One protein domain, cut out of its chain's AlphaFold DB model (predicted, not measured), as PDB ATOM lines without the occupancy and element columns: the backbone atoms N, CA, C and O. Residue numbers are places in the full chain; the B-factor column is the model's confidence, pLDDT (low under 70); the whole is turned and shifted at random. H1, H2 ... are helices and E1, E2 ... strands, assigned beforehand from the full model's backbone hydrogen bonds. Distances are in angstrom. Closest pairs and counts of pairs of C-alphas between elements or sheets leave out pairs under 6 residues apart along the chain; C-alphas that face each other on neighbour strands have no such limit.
ATOM      1  N   THR A 770     -15.540  30.932 -35.992       81.56
ATOM      2  CA  THR A 770     -16.245  31.278 -37.227       81.56
ATOM      3  C   THR A 770     -15.419  30.774 -38.421       81.56
ATOM      4  O   THR A 770     -14.189  30.942 -38.426       81.56
ATOM      5  N   PRO A 771     -16.020  30.110 -39.428       84.19
ATOM      6  CA  PRO A 771     -15.344  29.818 -40.691       84.19
ATOM      7  C   PRO A 771     -14.889  31.115 -41.357       84.19
ATOM      8  O   PRO A 771     -15.628  32.091 -41.347       84.19
ATOM      9  N   ILE A 772     -13.707  31.145 -41.978       83.31
ATOM     10  CA  ILE A 772     -13.250  32.374 -42.653       83.31
ATOM     11  C   ILE A 772     -14.175  32.714 -43.834       83.31
ATOM     12  O   ILE A 772     -14.519  33.874 -44.014       83.31
ATOM     13  N   ALA A 773     -14.695  31.706 -44.542       79.06
ATOM     14  CA  ALA A 773     -15.688  31.883 -45.608       79.06
ATOM     15  C   ALA A 773     -17.054  32.435 -45.135       79.06
ATOM     16  O   ALA A 773     -17.832  32.907 -45.961       79.06
ATOM     17  N   ALA A 774     -17.358  32.379 -43.833       77.56
ATOM     18  CA  ALA A 774     -18.593  32.923 -43.263       77.56
ATOM     19  C   ALA A 774     -18.516  34.439 -42.994       77.56
ATOM     20  O   ALA A 774     -19.546  35.056 -42.744       77.56
ATOM     21  N   LEU A 775     -17.313  35.022 -43.040       83.44
ATOM     22  CA  LEU A 775     -17.030  36.432 -42.755       83.44
ATOM     23  C   LEU A 775     -17.014  37.267 -44.042       83.44
ATOM     24  O   LEU A 775     -16.832  36.726 -45.134       83.44
ATOM     25  N   SER A 776     -17.160  38.581 -43.915       83.19
ATOM     26  CA  SER A 776     -17.087  39.544 -45.018       83.19
ATOM     27  C   SER A 776     -15.754  39.476 -45.787       83.19
ATOM     28  O   SER A 776     -14.709  39.160 -45.197       83.19
ATOM     29  N   PRO A 777     -15.741  39.783 -47.101       83.38
ATOM     30  CA  PRO A 777     -14.513  39.861 -47.899       83.38
ATOM     31  C   PRO A 777     -13.430  40.753 -47.275       83.38
ATOM     32  O   PRO A 777     -12.242  40.439 -47.356       83.38
ATOM     33  N   GLU A 778     -13.830  41.822 -46.589       83.12
ATOM     34  CA  GLU A 778     -12.970  42.788 -45.904       83.12
ATOM     35  C   GLU A 778     -12.204  42.124 -44.751       83.12
ATOM     36  O   GLU A 778     -10.982  42.286 -44.622       83.12
ATOM     37  N   LEU A 779     -12.899  41.318 -43.938       81.94
ATOM     38  CA  LEU A 779     -12.279  40.557 -42.856       81.94
ATOM     39  C   LEU A 779     -11.444  39.392 -43.393       81.94
ATOM     40  O   LEU A 779     -10.332  39.175 -42.907       81.94
ATOM     41  N   GLN A 780     -11.907  38.696 -44.437       84.88
ATOM     42  CA  GLN A 780     -11.123  37.657 -45.118       84.88
ATOM     43  C   GLN A 780      -9.792  38.223 -45.653       84.88
ATOM     44  O   GLN A 780      -8.720  37.678 -45.366       84.88
ATOM     45  N   ALA A 781      -9.824  39.365 -46.345       84.12
ATOM     46  CA  ALA A 781      -8.644  40.037 -46.892       84.12
ATOM     47  C   ALA A 781      -7.685  40.563 -45.807       84.12
ATOM     48  O   ALA A 781      -6.465  40.575 -46.008       84.12
ATOM     49  N   ARG A 782      -8.201  40.958 -44.633       82.25
ATOM     50  CA  ARG A 782      -7.375  41.262 -43.451       82.25
ATOM     51  C   ARG A 782      -6.735  39.999 -42.875       82.25
ATOM     52  O   ARG A 782      -5.536  40.009 -42.600       82.25
ATOM     53  N   LEU A 783      -7.476  38.897 -42.755       81.31
ATOM     54  CA  LEU A 783      -6.976  37.625 -42.215       81.31
ATOM     55  C   LEU A 783      -5.832  37.032 -43.056       81.31
ATOM     56  O   LEU A 783      -4.880  36.503 -42.474       81.31
ATOM     57  N   LEU A 784      -5.843  37.224 -44.381       79.56
ATOM     58  CA  LEU A 784      -4.727  36.885 -45.285       79.56
ATOM     59  C   LEU A 784      -3.400  37.601 -44.956       79.56
ATOM     60  O   LEU A 784      -2.333  37.112 -45.333       79.56
ATOM     61  N   LYS A 785      -3.438  38.724 -44.227       80.62
ATOM     62  CA  LYS A 785      -2.255  39.480 -43.772       80.62
ATOM     63  C   LYS A 785      -1.787  39.079 -42.364       80.62
ATOM     64  O   LYS A 785      -0.819  39.640 -41.856       80.62
ATOM     65  N   THR A 786      -2.447  38.107 -41.730       79.81
ATOM     66  CA  THR A 786      -2.140  37.619 -40.372       79.81
ATOM     67  C   THR A 786      -1.608  36.178 -40.384       79.81
ATOM     68  O   THR A 786      -1.522  35.522 -41.425       79.81
ATOM     69  N   ALA A 787      -1.330  35.623 -39.199       74.62
ATOM     70  CA  ALA A 787      -1.052  34.194 -39.023       74.62
ATOM     71  C   ALA A 787      -2.195  33.265 -39.507       74.62
ATOM     72  O   ALA A 787      -1.959  32.079 -39.735       74.62
ATOM     73  N   TYR A 788      -3.415  33.785 -39.700       76.88
ATOM     74  CA  TYR A 788      -4.595  33.024 -40.126       76.88
ATOM     75  C   TYR A 788      -4.725  32.861 -41.649       76.88
ATOM     76  O   TYR A 788      -5.661  32.205 -42.097       76.88
ATOM     77  N   ARG A 789      -3.766  33.350 -42.451       75.38
ATOM     78  CA  ARG A 789      -3.788  33.296 -43.931       75.38
ATOM     79  C   ARG A 789      -3.980  31.913 -44.578       75.38
ATOM     80  O   ARG A 789      -4.314  31.842 -45.753       75.38
ATOM     81  N   TYR A 790      -3.756  30.828 -43.831       76.19
ATOM     82  CA  TYR A 790      -3.992  29.439 -44.262       76.19
ATOM     83  C   TYR A 790      -4.935  28.667 -43.315       76.19
ATOM     84  O   TYR A 790      -4.991  27.437 -43.344       76.19
ATOM     85  N   ALA A 791      -5.649  29.361 -42.427       77.44
ATOM     86  CA  ALA A 791      -6.642  28.755 -41.549       77.44
ATOM     87  C   ALA A 791      -7.994  28.637 -42.270       77.44
ATOM     88  O   ALA A 791      -8.386  29.526 -43.013       77.44
ATOM     89  N   LYS A 792      -8.754  27.566 -42.008       78.94
ATOM     90  CA  LYS A 792     -10.167  27.482 -42.431       78.94
ATOM     91  C   LYS A 792     -11.113  28.297 -41.543       78.94
ATOM     92  O   LYS A 792     -12.194  28.681 -41.972       78.94
ATOM     93  N   SER A 793     -10.737  28.507 -40.283       81.81
ATOM     94  CA  SER A 793     -11.584  29.122 -39.261       81.81
ATOM     95  C   SER A 793     -10.749  29.801 -38.176       81.81
ATOM     96  O   SER A 793      -9.668  29.321 -37.810       81.81
ATOM     97  N   ILE A 794     -11.272  30.910 -37.658       81.25
ATOM     98  CA  ILE A 794     -10.672  31.762 -36.624       81.25
ATOM     99  C   ILE A 794     -11.467  31.625 -35.319       81.25
ATOM    100  O   ILE A 794     -12.678  31.441 -35.353       81.25
ATOM    101  N   GLY A 795     -10.788  31.659 -34.167       77.31
ATOM    102  CA  GLY A 795     -11.438  31.592 -32.852       77.31
ATOM    103  C   GLY A 795     -12.067  32.927 -32.451       77.31
ATOM    104  O   GLY A 795     -11.458  33.964 -32.701       77.31
ATOM    105  N   ARG A 796     -13.247  32.893 -31.815       73.69
ATOM    106  CA  ARG A 796     -14.062  34.077 -31.463       73.69
ATOM    107  C   ARG A 796     -13.257  35.167 -30.746       73.69
ATOM    108  O   ARG A 796     -13.223  36.297 -31.202       73.69
ATOM    109  N   ASP A 797     -12.478  34.795 -29.739       73.44
ATOM    110  CA  ASP A 797     -11.611  35.685 -28.952       73.44
ATOM    111  C   ASP A 797     -10.464  36.365 -29.747       73.44
ATOM    112  O   ASP A 797      -9.946  37.394 -29.317       73.44
ATOM    113  N   HIS A 798     -10.073  35.852 -30.924       75.31
ATOM    114  CA  HIS A 798      -9.160  36.552 -31.855       75.31
ATOM    115  C   HIS A 798      -9.899  37.235 -33.018       75.31
ATOM    116  O   HIS A 798      -9.331  38.060 -33.726       75.31
ATOM    117  N   LEU A 799     -11.162  36.874 -33.232       80.25
ATOM    118  CA  LEU A 799     -12.048  37.517 -34.188       80.25
ATOM    119  C   LEU A 799     -12.595  38.827 -33.612       80.25
ATOM    120  O   LEU A 799     -12.626  39.819 -34.323       80.25
ATOM    121  N   GLU A 800     -12.923  38.875 -32.319       80.00
ATOM    122  CA  GLU A 800     -13.407  40.075 -31.617       80.00
ATOM    123  C   GLU A 800     -12.415  41.250 -31.694       80.00
ATOM    124  O   GLU A 800     -12.827  42.383 -31.934       80.00
ATOM    125  N   THR A 801     -11.102  40.999 -31.627       79.38
ATOM    126  CA  THR A 801     -10.079  42.049 -31.835       79.38
ATOM    127  C   THR A 801      -9.987  42.542 -33.287       79.38
ATOM    128  O   THR A 801      -9.344  43.561 -33.551       79.38
ATOM    129  N   LEU A 802     -10.636  41.847 -34.225       78.56
ATOM    130  CA  LEU A 802     -10.744  42.201 -35.639       78.56
ATOM    131  C   LEU A 802     -12.146  42.705 -36.026       78.56
ATOM    132  O   LEU A 802     -12.240  43.422 -37.016       78.56
ATOM    133  N   LEU A 803     -13.205  42.410 -35.257       79.50
ATOM    134  CA  LEU A 803     -14.588  42.846 -35.533       79.50
ATOM    135  C   LEU A 803     -14.743  44.373 -35.569       79.50
ATOM    136  O   LEU A 803     -15.553  44.872 -36.339       79.50
ATOM    137  N   GLN A 804     -13.897  45.121 -34.851       75.38
ATOM    138  CA  GLN A 804     -13.763  46.585 -34.987       75.38
ATOM    139  C   GLN A 804     -13.384  47.064 -36.409       75.38
ATOM    140  O   GLN A 804     -13.332  48.261 -36.674       75.38
ATOM    141  N   PHE A 805     -13.067  46.133 -37.314       71.56
ATOM    142  CA  PHE A 805     -12.746  46.364 -38.718       71.56
ATOM    143  C   PHE A 805     -13.648  45.583 -39.695       71.56
ATOM    144  O   PHE A 805     -13.298  45.486 -40.875       71.56
ATOM    145  N   GLY A 806     -14.739  44.984 -39.206       65.81
ATOM    146  CA  GLY A 806     -15.755  44.281 -39.997       65.81
ATOM    147  C   GLY A 806     -17.082  45.040 -40.048       65.81
ATOM    148  O   GLY A 806     -17.203  46.136 -39.502       65.81
ATOM    149  N   GLY A 807     -18.077  44.454 -40.711       69.62
ATOM    150  CA  GLY A 807     -19.442  44.987 -40.739       69.62
ATOM    151  C   GLY A 807     -20.286  44.521 -39.549       69.62
ATOM    152  O   GLY A 807     -19.961  43.536 -38.885       69.62
ATOM    153  N   GLU A 808     -21.434  45.165 -39.319       70.19
ATOM    154  CA  GLU A 808     -22.389  44.751 -38.273       70.19
ATOM    155  C   GLU A 808     -22.827  43.283 -38.434       70.19
ATOM    156  O   GLU A 808     -22.973  42.564 -37.449       70.19
ATOM    157  N   ASN A 809     -22.932  42.799 -39.676       75.06
ATOM    158  CA  ASN A 809     -23.254  41.403 -39.976       75.06
ATOM    159  C   ASN A 809     -22.135  40.414 -39.583       75.06
ATOM    160  O   ASN A 809     -22.439  39.291 -39.180       75.06
ATOM    161  N   ASP A 810     -20.854  40.815 -39.638       78.75
ATOM    162  CA  ASP A 810     -19.750  39.989 -39.122       78.75
ATOM    163  C   ASP A 810     -19.877  39.822 -37.611       78.75
ATOM    164  O   ASP A 810     -19.695  38.719 -37.091       78.75
ATOM    165  N   ALA A 811     -20.211  40.907 -36.904       77.25
ATOM    166  CA  ALA A 811     -20.463  40.872 -35.473       77.25
ATOM    167  C   ALA A 811     -21.699  40.015 -35.159       77.25
ATOM    168  O   ALA A 811     -21.619  39.146 -34.292       77.25
ATOM    169  N   LEU A 812     -22.795  40.167 -35.909       77.19
ATOM    170  CA  LEU A 812     -24.014  39.369 -35.750       77.19
ATOM    171  C   LEU A 812     -23.727  37.863 -35.876       77.19
ATOM    172  O   LEU A 812     -24.039  37.104 -34.961       77.19
TER     173      LEU A 812
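Overview. This is residues 770 to 812 of the 1145 residues of an uncharacterized protein of archaeon RBG_16_50_20 (UniProt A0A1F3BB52). Three short helices make a small, compact cluster, with H1 and H2 on opposite sides of the middle, their centres 12.4 A apart, and H3 at one end. The short strand E1 is followed by H2 with 0 residues between them, the chain turning there, and residues 793 to 794 of E1 pair with the first printed residues, 770 to 771, while the loop of residues 784 to 792 holds Tyr 790, whose C-alpha lies 24.7 A from that of Glu 808 in H3. The printed part has 43 residues, with the order H1, E1, H2, H3 along it, and its class is mostly helix. The radius of gyration of the C-alphas is 9.0 A, and the rounded outline spans 25 by 19 by 16 A.

Along the chain. H2, the longest helix, holds residues 796 to 803 and is 9.7 A long, from C-alpha 796 at (-14.062, 34.077, -31.463). E1, residues 793 to 795, is 6.9 A long. H1, residues 777 to 783, is 9.7 A long and begins with C-alpha 777 at (-14.513, 39.861, -47.899). H3, residues 808 to 812, is 6.2 A long and ends with C-alpha 812 at (-24.014, 39.369, -35.750).

Arrangement. H2 and H1 are close but not clearly touching, at a steep tilt of 61 degrees, opposite ways; their closest C-alphas, of Leu 802 and Leu 779, are 7.6 A apart. H2 and H3 are also close but not clearly touching, with the closest C-alphas, of Leu 803 and Ala 811, 6.2 A apart. E1 and H2 meet only through their link. E1 pairs with no named strand, but residues 793 to 794 of E1 pair antiparallel with residues 770 to 771. H1 and H3 are only just apart, their closest C-alphas 8.4 A from each other. E1 is apart from H1 and from H3. In H1 and H3 every O i to N i+4 pair is within hydrogen-bond range; in H2, 2 of 4 are.

Size, cuts and confidence. The two C-alphas farthest apart, of Tyr 790 and Glu 808, are 24.7 A from each other. The printed part has no cut, and no link is long. Mean pLDDT of the printed part is 78.5; residues 806 to 807 are under 70.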